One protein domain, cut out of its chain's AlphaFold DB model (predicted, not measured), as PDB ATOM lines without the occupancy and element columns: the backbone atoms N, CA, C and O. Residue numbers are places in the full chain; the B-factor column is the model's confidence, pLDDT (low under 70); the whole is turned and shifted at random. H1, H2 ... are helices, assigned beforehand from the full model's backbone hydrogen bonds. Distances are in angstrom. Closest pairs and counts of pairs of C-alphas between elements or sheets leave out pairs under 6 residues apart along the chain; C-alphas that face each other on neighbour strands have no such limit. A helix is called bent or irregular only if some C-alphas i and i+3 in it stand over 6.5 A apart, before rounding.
ATOM      1  N   TYR A 711     -38.263   3.361 -20.297       88.31
ATOM      2  CA  TYR A 711     -38.050   4.223 -21.457       88.31
ATOM      3  C   TYR A 711     -38.204   5.717 -21.131       88.31
ATOM      4  O   TYR A 711     -37.289   6.498 -21.381       88.31
ATOM      5  N   LEU A 712     -39.315   6.111 -20.497       87.62
ATOM      6  CA  LEU A 712     -39.583   7.506 -20.123       87.62
ATOM      7  C   LEU A 712     -38.546   8.063 -19.135       87.62
ATOM      8  O   LEU A 712     -38.287   9.265 -19.136       87.62
ATOM      9  N   LEU A 713     -37.950   7.210 -18.293       85.25
ATOM     10  CA  LEU A 713     -36.937   7.615 -17.320       85.25
ATOM     11  C   LEU A 713     -35.557   7.774 -17.975       85.25
ATOM     12  O   LEU A 713     -34.873   8.760 -17.707       85.25
ATOM     13  N   ASP A 714     -35.158   6.848 -18.847       87.31
ATOM     14  CA  ASP A 714     -33.891   6.946 -19.580       87.31
ATOM     15  C   ASP A 714     -33.902   8.092 -20.604       87.31
ATOM     16  O   ASP A 714     -32.922   8.835 -20.701       87.31
ATOM     17  N   GLU A 715     -35.023   8.328 -21.290       88.88
ATOM     18  CA  GLU A 715     -35.218   9.515 -22.131       88.88
ATOM     19  C   GLU A 715     -35.156  10.815 -21.320       88.88
ATOM     20  O   GLU A 715     -34.413  11.730 -21.684       88.88
ATOM     21  N   LEU A 716     -35.872  10.897 -20.191       88.81
ATOM     22  CA  LEU A 716     -35.830  12.055 -19.294       88.81
ATOM     23  C   LEU A 716     -34.397  12.367 -18.846       88.81
ATOM     24  O   LEU A 716     -33.950  13.508 -18.961       88.81
ATOM     25  N   LEU A 717     -33.660  11.361 -18.368       87.44
ATOM     26  CA  LEU A 717     -32.273  11.521 -17.933       87.44
ATOM     27  C   LEU A 717     -31.351  11.925 -19.094       87.44
ATOM     28  O   LEU A 717     -30.473  12.768 -18.905       87.44
ATOM     29  N   THR A 718     -31.579  11.392 -20.296       90.81
ATOM     30  CA  THR A 718     -30.821  11.750 -21.506       90.81
ATOM     31  C   THR A 718     -31.060  13.205 -21.912       90.81
ATOM     32  O   THR A 718     -30.105  13.939 -22.177       90.81
ATOM     33  N   LYS A 719     -32.317  13.672 -21.901       92.56
ATOM     34  CA  LYS A 719     -32.651  15.070 -22.209       92.56
ATOM     35  C   LYS A 719     -32.154  16.025 -21.117       92.56
ATOM     36  O   LYS A 719     -31.554  17.040 -21.454       92.56
ATOM     37  N   LEU A 720     -32.261  15.670 -19.832       91.50
ATOM     38  CA  LEU A 720     -31.667  16.440 -18.724       91.50
ATOM     39  C   LEU A 720     -30.134  16.536 -18.814       91.50
ATOM     40  O   LEU A 720     -29.567  17.590 -18.520       91.50
ATOM     41  N   ALA A 721     -29.449  15.477 -19.256       91.00
ATOM     42  CA  ALA A 721     -28.010  15.521 -19.502       91.00
ATOM     43  C   ALA A 721     -27.655  16.469 -20.664       91.00
ATOM     44  O   ALA A 721     -26.730  17.269 -20.528       91.00
ATOM     45  N   ALA A 722     -28.413  16.437 -21.766       91.62
ATOM     46  CA  ALA A 722     -28.226  17.346 -22.900       91.62
ATOM     47  C   ALA A 722     -28.481  18.820 -22.521       91.62
ATOM     48  O   ALA A 722     -27.651  19.676 -22.822       91.62
ATOM     49  N   ILE A 723     -29.566  19.101 -21.787       93.19
ATOM     50  CA  ILE A 723     -29.877  20.419 -21.199       93.19
ATOM     51  C   ILE A 723     -28.687  20.922 -20.372       93.19
ATOM     52  O   ILE A 723     -28.222  22.040 -20.585       93.19
ATOM     53  N   LYS A 724     -28.137  20.087 -19.479       92.44
ATOM     54  CA  LYS A 724     -26.994  20.469 -18.638       92.44
ATOM     55  C   LYS A 724     -25.724  20.760 -19.449       92.44
ATOM     56  O   LYS A 724     -25.003  21.694 -19.110       92.44
ATOM     57  N   GLN A 725     -25.438  19.995 -20.505       92.00
ATOM     58  CA  GLN A 725     -24.279  20.266 -21.368       92.00
ATOM     59  C   GLN A 725     -24.437  21.585 -22.137       92.00
ATOM     60  O   GLN A 725     -23.487  22.362 -22.216       92.00
ATOM     61  N   LEU A 726     -25.644  21.885 -22.630       91.19
ATOM     62  CA  LEU A 726     -25.949  23.176 -23.252       91.19
ATOM     63  C   LEU A 726     -25.814  24.330 -22.244       91.19
ATOM     64  O   LEU A 726     -25.168  25.321 -22.563       91.19
ATOM     65  N   GLN A 727     -26.300  24.178 -21.007       91.31
ATOM     66  CA  GLN A 727     -26.126  25.177 -19.940       91.31
ATOM     67  C   GLN A 727     -24.652  25.447 -19.603       91.31
ATOM     68  O   GLN A 727     -24.269  26.603 -19.445       91.31
ATOM     69  N   ILE A 728     -23.814  24.408 -19.516       92.44
ATOM     70  CA  ILE A 728     -22.368  24.558 -19.264       92.44
ATOM     71  C   ILE A 728     -21.695  25.322 -20.414       92.44
ATOM     72  O   ILE A 728     -20.908  26.235 -20.171       92.44
ATOM     73  N   LEU A 729     -22.034  24.981 -21.659       88.06
ATOM     74  CA  LEU A 729     -21.490  25.627 -22.852       88.06
ATOM     75  C   LEU A 729     -21.973  27.085 -23.005       88.06
ATOM     76  O   LEU A 729     -21.175  27.943 -23.360       88.06
ATOM     77  N   MET A 730     -23.233  27.387 -22.679       84.75
ATOM     78  CA  MET A 730     -23.776  28.757 -22.665       84.75
ATOM     79  C   MET A 730     -23.217  29.606 -21.511       84.75
ATOM     80  O   MET A 730     -23.097  30.822 -21.643       84.75
ATOM     81  N   ALA A 731     -22.850  28.989 -20.381       88.50
ATOM     82  CA  ALA A 731     -22.189  29.680 -19.273       88.50
ATOM     83  C   ALA A 731     -20.720  30.031 -19.582       88.50
ATOM     84  O   ALA A 731     -20.205  31.029 -19.074       88.50
ATOM     85  N   ASN A 732     -20.043  29.242 -20.424       90.56
ATOM     86  CA  ASN A 732     -18.674  29.516 -20.851       90.56
ATOM     87  C   ASN A 732     -18.635  30.527 -22.010       90.56
ATOM     88  O   ASN A 732     -18.559  30.144 -23.179       90.56
ATOM     89  N   LYS A 733     -18.645  31.824 -21.677       81.38
ATOM     90  CA  LYS A 733     -18.664  32.924 -22.659       81.38
ATOM     91  C   LYS A 733     -17.596  32.810 -23.749       81.38
ATOM     92  O   LYS A 733     -17.920  33.023 -24.907       81.38
ATOM     93  N   GLU A 734     -16.364  32.413 -23.423       85.62
ATOM     94  CA  GLU A 734     -15.288  32.289 -24.422       85.62
ATOM     95  C   GLU A 734     -15.619  31.251 -25.505       85.62
ATOM     96  O   GLU A 734     -15.414  31.495 -26.691       85.62
ATOM     97  N   GLN A 735     -16.188  30.106 -25.113       82.69
ATOM     98  CA  GLN A 735     -16.617  29.061 -26.050       82.69
ATOM     99  C   GLN A 735     -17.971  29.364 -26.702       82.69
ATOM    100  O   GLN A 735     -18.230  28.880 -27.802       82.69
ATOM    101  N   TRP A 736     -18.831  30.152 -26.054       84.06
ATOM    102  CA  TRP A 736     -20.117  30.570 -26.610       84.06
ATOM    103  C   TRP A 736     -19.958  31.651 -27.682       84.06
ATOM    104  O   TRP A 736     -20.527  31.535 -28.765       84.06
ATOM    105  N   ASP A 737     -19.145  32.676 -27.427       83.94
ATOM    106  CA  ASP A 737     -18.926  33.781 -28.362       83.94
ATOM    107  C   ASP A 737     -18.014  33.409 -29.540       83.94
ATOM    108  O   ASP A 737     -18.126  34.019 -30.604       83.94
ATOM    109  N   ALA A 738     -17.203  32.353 -29.401       86.31
ATOM    110  CA  ALA A 738     -16.455  31.735 -30.498       86.31
ATOM    111  C   ALA A 738     -17.327  30.925 -31.487       86.31
ATOM    112  O   ALA A 738     -16.844  30.553 -32.556       86.31
ATOM    113  N   LEU A 739     -18.594  30.638 -31.161       85.94
ATOM    114  CA  LEU A 739     -19.532  29.966 -32.070       85.94
ATOM    115  C   LEU A 739     -20.181  30.957 -33.043       85.94
ATOM    116  O   LEU A 739     -20.430  32.123 -32.706       85.94
ATOM    117  N   THR A 740     -20.535  30.475 -34.238       89.19
ATOM    118  CA  THR A 740     -21.242  31.306 -35.220       89.19
ATOM    119  C   THR A 740     -22.613  31.742 -34.690       89.19
ATOM    120  O   THR A 740     -23.178  31.159 -33.757       89.19
ATOM    121  N   ALA A 741     -23.179  32.788 -35.295       82.19
ATOM    122  CA  ALA A 741     -24.530  33.240 -34.963       82.19
ATOM    123  C   ALA A 741     -25.612  32.194 -35.310       82.19
ATOM    124  O   ALA A 741     -26.710  32.248 -34.759       82.19
ATOM    125  N   GLU A 742     -25.312  31.242 -36.198       84.12
ATOM    126  CA  GLU A 742     -26.221  30.161 -36.589       84.12
ATOM    127  C   GLU A 742     -26.121  28.984 -35.607       84.12
ATOM    128  O   GLU A 742     -27.147  28.585 -35.053       84.12
ATOM    129  N   ASP A 743     -24.904  28.542 -35.259       87.44
ATOM    130  CA  ASP A 743     -24.661  27.519 -34.223       87.44
ATOM    131  C   ASP A 743     -25.321  27.881 -32.885       87.44
ATOM    132  O   ASP A 743     -25.887  27.025 -32.202       87.44
ATOM    133  N   ARG A 744     -25.230  29.157 -32.480       84.06
ATOM    134  CA  ARG A 744     -25.836  29.644 -31.232       84.06
ATOM    135  C   ARG A 744     -27.357  29.566 -31.275       84.06
ATOM    136  O   ARG A 744     -27.952  29.017 -30.350       84.06
ATOM    137  N   ARG A 745     -27.980  30.022 -32.366       84.31
ATOM    138  CA  ARG A 745     -29.437  29.920 -32.571       84.31
ATOM    139  C   ARG A 745     -29.913  28.471 -32.591       84.31
ATOM    140  O   ARG A 745     -30.958  28.174 -32.015       84.31
ATOM    141  N   GLU A 746     -29.162  27.564 -33.212       89.94
ATOM    142  CA  GLU A 746     -29.511  26.142 -33.205       89.94
ATOM    143  C   GLU A 746     -29.404  25.550 -31.792       89.94
ATOM    144  O   GLU A 746     -30.321  24.869 -31.335       89.94
ATOM    145  N   LYS A 747     -28.341  25.869 -31.045       89.62
ATOM    146  CA  LYS A 747     -28.157  25.403 -29.662       89.62
ATOM    147  C   LYS A 747     -29.209  25.963 -28.701       89.62
ATOM    148  O   LYS A 747     -29.709  25.208 -27.872       89.62
ATOM    149  N   GLU A 748     -29.613  27.226 -28.844       86.19
ATOM    150  CA  GLU A 748     -30.726  27.823 -28.089       86.19
ATOM    151  C   GLU A 748     -32.080  27.178 -28.429       86.19
ATOM    152  O   GLU A 748     -32.879  26.895 -27.533       86.19
ATOM    153  N   LYS A 749     -32.334  26.893 -29.713       88.50
ATOM    154  CA  LYS A 749     -33.523  26.151 -30.164       88.50
ATOM    155  C   LYS A 749     -33.547  24.740 -29.569       88.50
ATOM    156  O   LYS A 749     -34.553  24.342 -28.982       88.50
ATOM    157  N   ASN A 750     -32.436  24.012 -29.675       90.38
ATOM    158  CA  ASN A 750     -32.287  22.651 -29.161       90.38
ATOM    159  C   ASN A 750     -32.414  22.616 -27.627       90.38
ATOM    160  O   ASN A 750     -33.056  21.716 -27.094       90.38
ATOM    161  N   PHE A 751     -31.897  23.628 -26.917       90.00
ATOM    162  CA  PHE A 751     -32.084  23.799 -25.474       90.00
ATOM    163  C   PHE A 751     -33.573  23.883 -25.099       90.00
ATOM    164  O   PHE A 751     -34.065  23.021 -24.369       90.00
ATOM    165  N   ARG A 752     -34.317  24.844 -25.675       87.00
ATOM    166  CA  ARG A 752     -35.763  25.017 -25.417       87.00
ATOM    167  C   ARG A 752     -36.573  23.770 -25.798       87.00
ATOM    168  O   ARG A 752     -37.503  23.389 -25.089       87.00
ATOM    169  N   GLN A 753     -36.211  23.110 -26.900       89.19
ATOM    170  CA  GLN A 753     -36.843  21.862 -27.333       89.19
ATOM    171  C   GLN A 753     -36.624  20.735 -26.314       89.19
ATOM    172  O   GLN A 753     -37.579  20.044 -25.951       89.19
ATOM    173  N   TYR A 754     -35.398  20.553 -25.816       92.00
ATOM    174  CA  TYR A 754     -35.106  19.522 -24.821       92.00
ATOM    175  C   TYR A 754     -35.772  19.799 -23.470       92.00
ATOM    176  O   TYR A 754     -36.242  18.843 -22.856       92.00
ATOM    177  N   GLU A 755     -35.892  21.058 -23.031       89.06
ATOM    178  CA  GLU A 755     -36.664  21.410 -21.827       89.06
ATOM    179  C   GLU A 755     -38.137  20.989 -21.951       89.06
ATOM    180  O   GLU A 755     -38.665  20.322 -21.058       89.06
ATOM    181  N   GLY A 756     -38.782  21.282 -23.088       85.62
ATOM    182  CA  GLY A 756     -40.157  20.847 -23.362       85.62
ATOM    183  C   GLY A 756     -40.318  19.320 -23.372       85.62
ATOM    184  O   GLY A 756     -41.249  18.786 -22.763       85.62
ATOM    185  N   MET A 757     -39.378  18.597 -23.996       86.62
ATOM    186  CA  MET A 757     -39.364  17.126 -23.978       86.62
ATOM    187  C   MET A 757     -39.172  16.573 -22.558       86.62
ATOM    188  O   MET A 757     -39.894  15.663 -22.152       86.62
ATOM    189  N   ALA A 758     -38.245  17.135 -21.777       89.19
ATOM    190  CA  ALA A 758     -37.980  16.711 -20.406       89.19
ATOM    191  C   ALA A 758     -39.191  16.948 -19.485       89.19
ATOM    192  O   ALA A 758     -39.542  16.064 -18.705       89.19
ATOM    193  N   ALA A 759     -39.887  18.083 -19.607       86.62
ATOM    194  CA  ALA A 759     -41.113  18.350 -18.850       86.62
ATOM    195  C   ALA A 759     -42.231  17.333 -19.165       86.62
ATOM    196  O   ALA A 759     -42.904  16.836 -18.253       86.62
ATOM    197  N   SER A 760     -42.387  16.966 -20.443       84.69
ATOM    198  CA  SER A 760     -43.332  15.932 -20.882       84.69
ATOM    199  C   SER A 760     -42.973  14.552 -20.314       84.69
ATOM    200  O   SER A 760     -43.786  13.931 -19.622       84.69
ATOM    201  N   TYR A 761     -41.729  14.098 -20.505       86.94
ATOM    202  CA  TYR A 761     -41.265  12.797 -20.015       86.94
ATOM    203  C   TYR A 761     -41.264  12.692 -18.482       86.94
ATOM    204  O   TYR A 761     -41.603  11.635 -17.954       86.94
ATOM    205  N   ALA A 762     -40.980  13.773 -17.750       86.62
ATOM    206  CA  ALA A 762     -41.112  13.807 -16.291       86.62
ATOM    207  C   ALA A 762     -42.571  13.641 -15.835       86.62
ATOM    208  O   ALA A 762     -42.844  12.892 -14.893       86.62
ATOM    209  N   THR A 763     -43.511  14.297 -16.519       83.75
ATOM    210  CA  THR A 763     -44.947  14.228 -16.208       83.75
ATOM    211  C   THR A 763     -45.515  12.838 -16.501       83.75
ATOM    212  O   THR A 763     -46.157  12.233 -15.637       83.75
ATOM    213  N   LEU A 764     -45.219  12.299 -17.689       84.44
ATOM    214  CA  LEU A 764     -45.581  10.938 -18.083       84.44
ATOM    215  C   LEU A 764     -44.941   9.919 -17.136       84.44
ATOM    216  O   LEU A 764     -45.662   9.153 -16.500       84.44
ATOM    217  N   GLY A 765     -43.620   9.972 -16.952       86.75
ATOM    218  CA  GLY A 765     -42.869   9.061 -16.090       86.75
ATOM    219  C   GLY A 765     -43.381   9.046 -14.648       86.75
ATOM    220  O   GLY A 765     -43.575   7.968 -14.091       86.75
ATOM    221  N   LYS A 766     -43.711  10.210 -14.064       84.44
ATOM    222  CA  LYS A 766     -44.351  10.290 -12.738       84.44
ATOM    223  C   LYS A 766     -45.700   9.563 -12.705       84.44
ATOM    224  O   LYS A 766     -45.996   8.872 -11.732       84.44
ATOM    225  N   SER A 767     -46.518   9.694 -13.753       85.06
ATOM    226  CA  SER A 767     -47.815   9.011 -13.839       85.06
ATOM    227  C   SER A 767     -47.670   7.489 -13.976       85.06
ATOM    228  O   SER A 767     -48.297   6.758 -13.210       85.06
ATOM    229  N   THR A 768     -46.778   7.014 -14.851       87.81
ATOM    230  CA  THR A 768     -46.528   5.585 -15.111       87.81
ATOM    231  C   THR A 768     -45.890   4.890 -13.905       87.81
ATOM    232  O   THR A 768     -46.270   3.776 -13.553       87.81
ATOM    233  N   VAL A 769     -44.962   5.564 -13.215       86.94
ATOM    234  CA  VAL A 769     -44.366   5.080 -11.957       86.94
ATOM    235  C   VAL A 769     -45.400   5.023 -10.833       86.94
ATOM    236  O   VAL A 769     -45.418   4.039 -10.095       86.94
ATOM    237  N   GLY A 770     -46.281   6.025 -10.727       87.19
ATOM    238  CA  GLY A 770     -47.400   6.007  -9.783       87.19
ATOM    239  C   GLY A 770     -48.318   4.806 -10.015       87.19
ATOM    240  O   GLY A 770     -48.534   4.026  -9.094       87.19
ATOM    241  N   LEU A 771     -48.756   4.578 -11.264       89.44
ATOM    242  CA  LEU A 771     -49.525   3.379 -11.617       89.44
ATOM    243  C   LEU A 771     -48.787   2.091 -11.239       89.44
ATOM    244  O   LEU A 771     -49.386   1.216 -10.626       89.44
ATOM    245  N   LEU A 772     -47.494   1.961 -11.556       89.88
ATOM    246  CA  LEU A 772     -46.736   0.750 -11.235       89.88
ATOM    247  C   LEU A 772     -46.650   0.511  -9.717       89.88
ATOM    248  O   LEU A 772     -46.845  -0.619  -9.275       89.88
ATOM    249  N   ARG A 773     -46.420   1.558  -8.911       89.19
ATOM    250  CA  ARG A 773     -46.465   1.494  -7.435       89.19
ATOM    251  C   ARG A 773     -47.836   1.026  -6.941       89.19
ATOM    252  O   ARG A 773     -47.920   0.149  -6.084       89.19
ATOM    253  N   ASP A 774     -48.900   1.604  -7.483       89.69
ATOM    254  CA  ASP A 774     -50.254   1.393  -6.979       89.69
ATOM    255  C   ASP A 774     -50.791   0.006  -7.397       89.69
ATOM    256  O   ASP A 774     -51.286  -0.742  -6.553       89.69
ATOM    257  N   PHE A 775     -50.552  -0.427  -8.641       91.12
ATOM    258  CA  PHE A 775     -50.855  -1.786  -9.112       91.12
ATOM    259  C   PHE A 775     -50.032  -2.868  -8.389       91.12
ATOM    260  O   PHE A 775     -50.602  -3.890  -7.999       91.12
ATOM    261  N   THR A 776     -48.718  -2.676  -8.185       89.19
ATOM    262  CA  THR A 776     -47.871  -3.664  -7.472       89.19
ATOM    263  C   THR A 776     -48.225  -3.785  -5.991       89.19
ATOM    264  O   THR A 776     -48.057  -4.859  -5.413       89.19
ATOM    265  N   LYS A 777     -48.760  -2.723  -5.372       89.69
ATOM    266  CA  LYS A 777     -49.292  -2.762  -4.004       89.69
ATOM    267  C   LYS A 777     -50.514  -3.678  -3.884       89.69
ATOM    268  O   LYS A 777     -50.586  -4.426  -2.909       89.69
ATOM    269  N   GLU A 778     -51.440  -3.627  -4.841       89.94
ATOM    270  CA  GLU A 778     -52.700  -4.383  -4.779       89.94
ATOM    271  C   GLU A 778     -52.536  -5.813  -5.326       89.94
ATOM    272  O   GLU A 778     -52.818  -6.796  -4.646       89.94
ATOM    273  N   THR A 779     -51.986  -5.957  -6.535       88.69
ATOM    274  CA  THR A 779     -51.921  -7.235  -7.277       88.69
ATOM    275  C   THR A 779     -50.598  -7.990  -7.083       88.69
ATOM    276  O   THR A 779     -50.078  -8.610  -8.008       88.69
ATOM    277  N   LYS A 780     -50.034  -7.967  -5.866       88.50
ATOM    278  CA  LYS A 780     -48.702  -8.530  -5.532       88.50
ATOM    279  C   LYS A 780     -48.437  -9.914  -6.133       88.50
ATOM    280  O   LYS A 780     -47.429 -10.108  -6.804       88.50
ATOM    281  N   ALA A 781     -49.355 -10.862  -5.928       86.44
ATOM    282  CA  ALA A 781     -49.223 -12.230  -6.434       86.44
ATOM    283  C   ALA A 781     -49.136 -12.287  -7.970       86.44
ATOM    284  O   ALA A 781     -48.394 -13.100  -8.513       86.44
ATOM    285  N   ALA A 782     -49.828 -11.386  -8.673       87.25
ATOM    286  CA  ALA A 782     -49.811 -11.312 -10.126       87.25
ATOM    287  C   ALA A 782     -48.465 -10.813 -10.679       87.25
ATOM    288  O   ALA A 782     -48.085 -11.260 -11.758       87.25
ATOM    289  N   PHE A 783     -47.751  -9.940  -9.953       87.56
ATOM    290  CA  PHE A 783     -46.402  -9.451 -10.295       87.56
ATOM    291  C   PHE A 783     -45.264 -10.392  -9.863       87.56
ATOM    292  O   PHE A 783     -44.179 -10.330 -10.433       87.56
ATOM    293  N   LEU A 784     -45.501 -11.263  -8.877       87.62
ATOM    294  CA  LEU A 784     -44.539 -12.274  -8.416       87.62
ATOM    295  C   LEU A 784     -44.510 -13.542  -9.293       87.62
ATOM    296  O   LEU A 784     -43.768 -14.474  -8.989       87.62
ATOM    297  N   ARG A 785     -45.300 -13.594 -10.374       87.31
ATOM    298  CA  ARG A 785     -45.274 -14.705 -11.336       87.31
ATOM    299  C   ARG A 785     -43.986 -14.700 -12.185       87.31
ATOM    300  O   ARG A 785     -43.467 -13.611 -12.460       87.31
ATOM    301  N   PRO A 786     -43.489 -15.868 -12.645       84.94
ATOM    302  CA  PRO A 786     -42.224 -15.979 -13.384       84.94
ATOM    303  C   PRO A 786     -42.114 -15.072 -14.622       84.94
ATOM    304  O   PRO A 786     -41.043 -14.559 -14.920       84.94
ATOM    305  N   GLU A 787     -43.221 -14.811 -15.321       85.62
ATOM    306  CA  GLU A 787     -43.254 -14.029 -16.566       85.62
ATOM    307  C   GLU A 787     -43.071 -12.512 -16.346       85.62
ATOM    308  O   GLU A 787     -42.969 -11.740 -17.308       85.62
ATOM    309  N   ILE A 788     -43.072 -12.068 -15.083       86.81
ATOM    310  CA  ILE A 788     -43.006 -10.659 -14.673       86.81
ATOM    311  C   ILE A 788     -41.886 -10.421 -13.656       86.81
ATOM    312  O   ILE A 788     -41.189  -9.412 -13.767       86.81
ATOM    313  N   VAL A 789     -41.696 -11.319 -12.682       87.62
ATOM    314  CA  VAL A 789     -40.863 -11.062 -11.493       87.62
ATOM    315  C   VAL A 789     -39.406 -10.734 -11.831       87.62
ATOM    316  O   VAL A 789     -38.884  -9.740 -11.326       87.62
ATOM    317  N   ASP A 790     -38.781 -11.466 -12.755       85.00
ATOM    318  CA  ASP A 790     -37.389 -11.224 -13.164       85.00
ATOM    319  C   ASP A 790     -37.235  -9.899 -13.924       85.00
ATOM    320  O   ASP A 790     -36.245  -9.184 -13.759       85.00
ATOM    321  N   ARG A 791     -38.243  -9.522 -14.720       84.31
ATOM    322  CA  ARG A 791     -38.270  -8.239 -15.444       84.31
ATOM    323  C   ARG A 791     -38.483  -7.069 -14.490       84.31
ATOM    324  O   ARG A 791     -37.807  -6.052 -14.625       84.31
ATOM    325  N   LEU A 792     -39.355  -7.227 -13.494       84.38
ATOM    326  CA  LEU A 792     -39.557  -6.249 -12.426       84.38
ATOM    327  C   LEU A 792     -38.282  -6.087 -11.586       84.38
ATOM    328  O   LEU A 792     -37.859  -4.962 -11.329       84.38
ATOM    329  N   ALA A 793     -37.625  -7.190 -11.218       83.12
ATOM    330  CA  ALA A 793     -36.357  -7.174 -10.495       83.12
ATOM    331  C   ALA A 793     -35.241  -6.495 -11.308       83.12
ATOM    332  O   ALA A 793     -34.557  -5.614 -10.785       83.12
ATOM    333  N   ALA A 794     -35.095  -6.827 -12.596       80.19
ATOM    334  CA  ALA A 794     -34.133  -6.188 -13.492       80.19
ATOM    335  C   ALA A 794     -34.398  -4.681 -13.645       80.19
ATOM    336  O   ALA A 794     -33.473  -3.880 -13.548       80.19
ATOM    337  N   MET A 795     -35.660  -4.277 -13.807       82.00
ATOM    338  CA  MET A 795     -36.078  -2.880 -13.965       82.00
ATOM    339  C   MET A 795     -35.889  -2.046 -12.685       82.00
ATOM    340  O   MET A 795     -35.452  -0.895 -12.745       82.00
ATOM    341  N   LEU A 796     -36.136  -2.634 -11.511       74.38
ATOM    342  CA  LEU A 796     -35.827  -2.012 -10.220       74.38
ATOM    343  C   LEU A 796     -34.310  -1.941  -9.962       74.38
ATOM    344  O   LEU A 796     -33.834  -0.944  -9.421       74.38
ATOM    345  N   THR A 797     -33.543  -2.942 -10.398       69.31
ATOM    346  CA  THR A 797     -32.075  -2.976 -10.241       69.31
ATOM    347  C   THR A 797     -31.373  -2.021 -11.215       69.31
ATOM    348  O   THR A 797     -30.442  -1.323 -10.832       69.31
ATOM    349  N   TRP A 798     -31.862  -1.871 -12.449       59.91
ATOM    350  CA  TRP A 798     -31.376  -0.877 -13.421       59.91
ATOM    351  C   TRP A 798     -31.369   0.553 -12.855       59.91
ATOM    352  O   TRP A 798     -30.451   1.333 -13.118       59.91
ATOM    353  N   ARG A 799     -32.354   0.875 -12.005       54.06
ATOM    354  CA  ARG A 799     -32.482   2.170 -11.316       54.06
ATOM    355  C   ARG A 799     -31.463   2.379 -10.188       54.06
ATOM    356  O   ARG A 799     -31.200   3.530  -9.844       54.06
ATOM    357  N   SER A 800     -30.880   1.315  -9.625       48.88
ATOM    358  CA  SER A 800     -29.830   1.407  -8.595       48.88
ATOM    359  C   SER A 800     -28.409   1.451  -9.172       48.88
ATOM    360  O   SER A 800     -27.487   1.916  -8.499       48.88
ATOM    361  N   ILE A 801     -28.216   1.027 -10.427       47.19
ATOM    362  CA  ILE A 801     -26.909   1.011 -11.094       47.19
ATOM    363  C   ILE A 801     -26.529   2.433 -11.548       47.19
ATOM    364  O   ILE A 801     -26.864   2.893 -12.642       47.19
ATOM    365  N   GLY A 802     -25.798   3.129 -10.674       53.88
ATOM    366  CA  GLY A 802     -25.180   4.435 -10.924       53.88
ATOM    367  C   GLY A 802     -25.608   5.495  -9.906       53.88
ATOM    368  O   GLY A 802     -26.795   5.775  -9.746       53.88
ATOM    369  N   SER A 803     -24.636   6.139  -9.254       51.34
ATOM    370  CA  SER A 803     -24.860   7.104  -8.160       51.34
ATOM    371  C   SER A 803     -25.848   8.223  -8.512       51.34
ATOM    372  O   SER A 803     -26.762   8.505  -7.740       51.34
ATOM    373  N   ASN A 804     -25.722   8.812  -9.707       53.06
ATOM    374  CA  ASN A 804     -26.630   9.858 -10.190       53.06
ATOM    375  C   ASN A 804     -28.059   9.348 -10.460       53.06
ATOM    376  O   ASN A 804     -29.012  10.098 -10.255       53.06
ATOM    377  N   ARG A 805     -28.225   8.087 -10.892       58.75
ATOM    378  CA  ARG A 805     -29.546   7.473 -11.130       58.75
ATOM    379  C   ARG A 805     -30.258   7.187  -9.810       58.75
ATOM    380  O   ARG A 805     -31.407   7.593  -9.648       58.75
ATOM    381  N   ALA A 806     -29.547   6.606  -8.843       53.94
ATOM    382  CA  ALA A 806     -30.067   6.356  -7.501       53.94
ATOM    383  C   ALA A 806     -30.476   7.660  -6.782       53.94
ATOM    384  O   ALA A 806     -31.596   7.757  -6.284       53.94
ATOM    385  N   LEU A 807     -29.623   8.696  -6.801       52.41
ATOM    386  CA  LEU A 807     -29.922  10.010  -6.202       52.41
ATOM    387  C   LEU A 807     -31.094  10.737  -6.876       52.41
ATOM    388  O   LEU A 807     -31.864  11.419  -6.197       52.41
ATOM    389  N   PHE A 808     -31.244  10.609  -8.200       58.84
ATOM    390  CA  PHE A 808     -32.417  11.134  -8.897       58.84
ATOM    391  C   PHE A 808     -33.681  10.375  -8.478       58.84
ATOM    392  O   PHE A 808     -34.676  10.999  -8.118       58.84
ATOM    393  N   TRP A 809     -33.631   9.040  -8.455       55.94
ATOM    394  CA  TRP A 809     -34.770   8.195  -8.100       55.94
ATOM    395  C   TRP A 809     -35.239   8.388  -6.655       55.94
ATOM    396  O   TRP A 809     -36.442   8.490  -6.414       55.94
ATOM    397  N   GLU A 810     -34.321   8.508  -5.693       52.25
ATOM    398  CA  GLU A 810     -34.654   8.776  -4.288       52.25
ATOM    399  C   GLU A 810     -35.396  10.114  -4.126       52.25
ATOM    400  O   GLU A 810     -36.359  10.212  -3.366       52.25
ATOM    401  N   LYS A 811     -35.006  11.145  -4.885       52.56
ATOM    402  CA  LYS A 811     -35.707  12.436  -4.893       52.56
ATOM    403  C   LYS A 811     -37.036  12.368  -5.647       52.56
ATOM    404  O   LYS A 811     -38.029  12.884  -5.152       52.56
ATOM    405  N   PHE A 812     -37.083  11.705  -6.802       50.28
ATOM    406  CA  PHE A 812     -38.288  11.582  -7.629       50.28
ATOM    407  C   PHE A 812     -39.399  10.795  -6.913       50.28
ATOM    408  O   PHE A 812     -40.554  11.223  -6.890       50.28
ATOM    409  N   SER A 813     -39.042   9.695  -6.242       47.25
ATOM    410  CA  SER A 813     -39.959   8.892  -5.416       47.25
ATOM    411  C   SER A 813     -40.418   9.605  -4.137       47.25
ATOM    412  O   SER A 813     -41.536   9.379  -3.695       47.25
ATOM    413  N   LYS A 814     -39.626  10.533  -3.582       47.28
ATOM    414  CA  LYS A 814     -40.063  11.441  -2.497       47.28
ATOM    415  C   LYS A 814     -40.955  12.599  -2.974       47.28
ATOM    416  O   LYS A 814     -41.516  13.312  -2.147       47.28
ATOM    417  N   PHE A 815     -41.098  12.784  -4.288       36.53
ATOM    418  CA  PHE A 815     -41.938  13.800  -4.932       36.53
ATOM    419  C   PHE A 815     -43.181  13.207  -5.638       36.53
ATOM    420  O   PHE A 815     -43.843  13.937  -6.386       36.53
TER     421      PHE A 815
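This is residues 711 to 815 of the 816 residues of the protein "Ubiquitin conjugation factor E4 B" of Thanatephorus cucumeris (strain AG1-IB / isolate 7/3/14) (UniProt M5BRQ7). One long helix, H3, runs nearly the length of a rod; H1 packs along one half of it, while H5 folds back from the other end, apart from H3. H6 lies near H1 and H3 at mid-length. The 105 printed residues, all helix by class, hold H1 to H6 in order and no named strand; the whole is loose, radius of gyration of the C-alphas 18.5 A, spanning 60 by 25 by 24 A.

H3, residues 741 to 778, measures 55.9 A. H1, 711 to 731, measures 30.1 A from C-alpha 711 at (-38.050, 4.223, -21.457). H2 is 733 to 737, H4 780 to 783, H5 786 to 798. H6, 803 to 813, ends at (-39.959, 8.892, -5.416).

H3, with residues 747 to 765 alone, touches H1 at a shallow tilt of 32 degrees, opposite ways; the closest C-alphas, Leu 716 and Ala 758, are 5.2 A apart. H1 and H2 only just touch, only at the corner, with 3 pairs of C-alphas within 8 A; the closest, Met 730 and Trp 736, are 5.7 A apart. H4 is close to but not clearly touching H5, closest C-alphas Phe 783 and Val 789 at 5.9 A. H5 is irregular: C-alphas 787 and 790 are 7.3 A apart. Every O i to N i+4 pair is within hydrogen-bond range in H1, H2 and H6, 33 of 34 in H3 and 7 of 9 in H5; H4 is too short for one.

The farthest C-alphas, Ala 738 and Ala 781, are 59.9 A apart. The printed part has no cut, and its links between helices are tight. Residues 797 to 815 have pLDDT under 70.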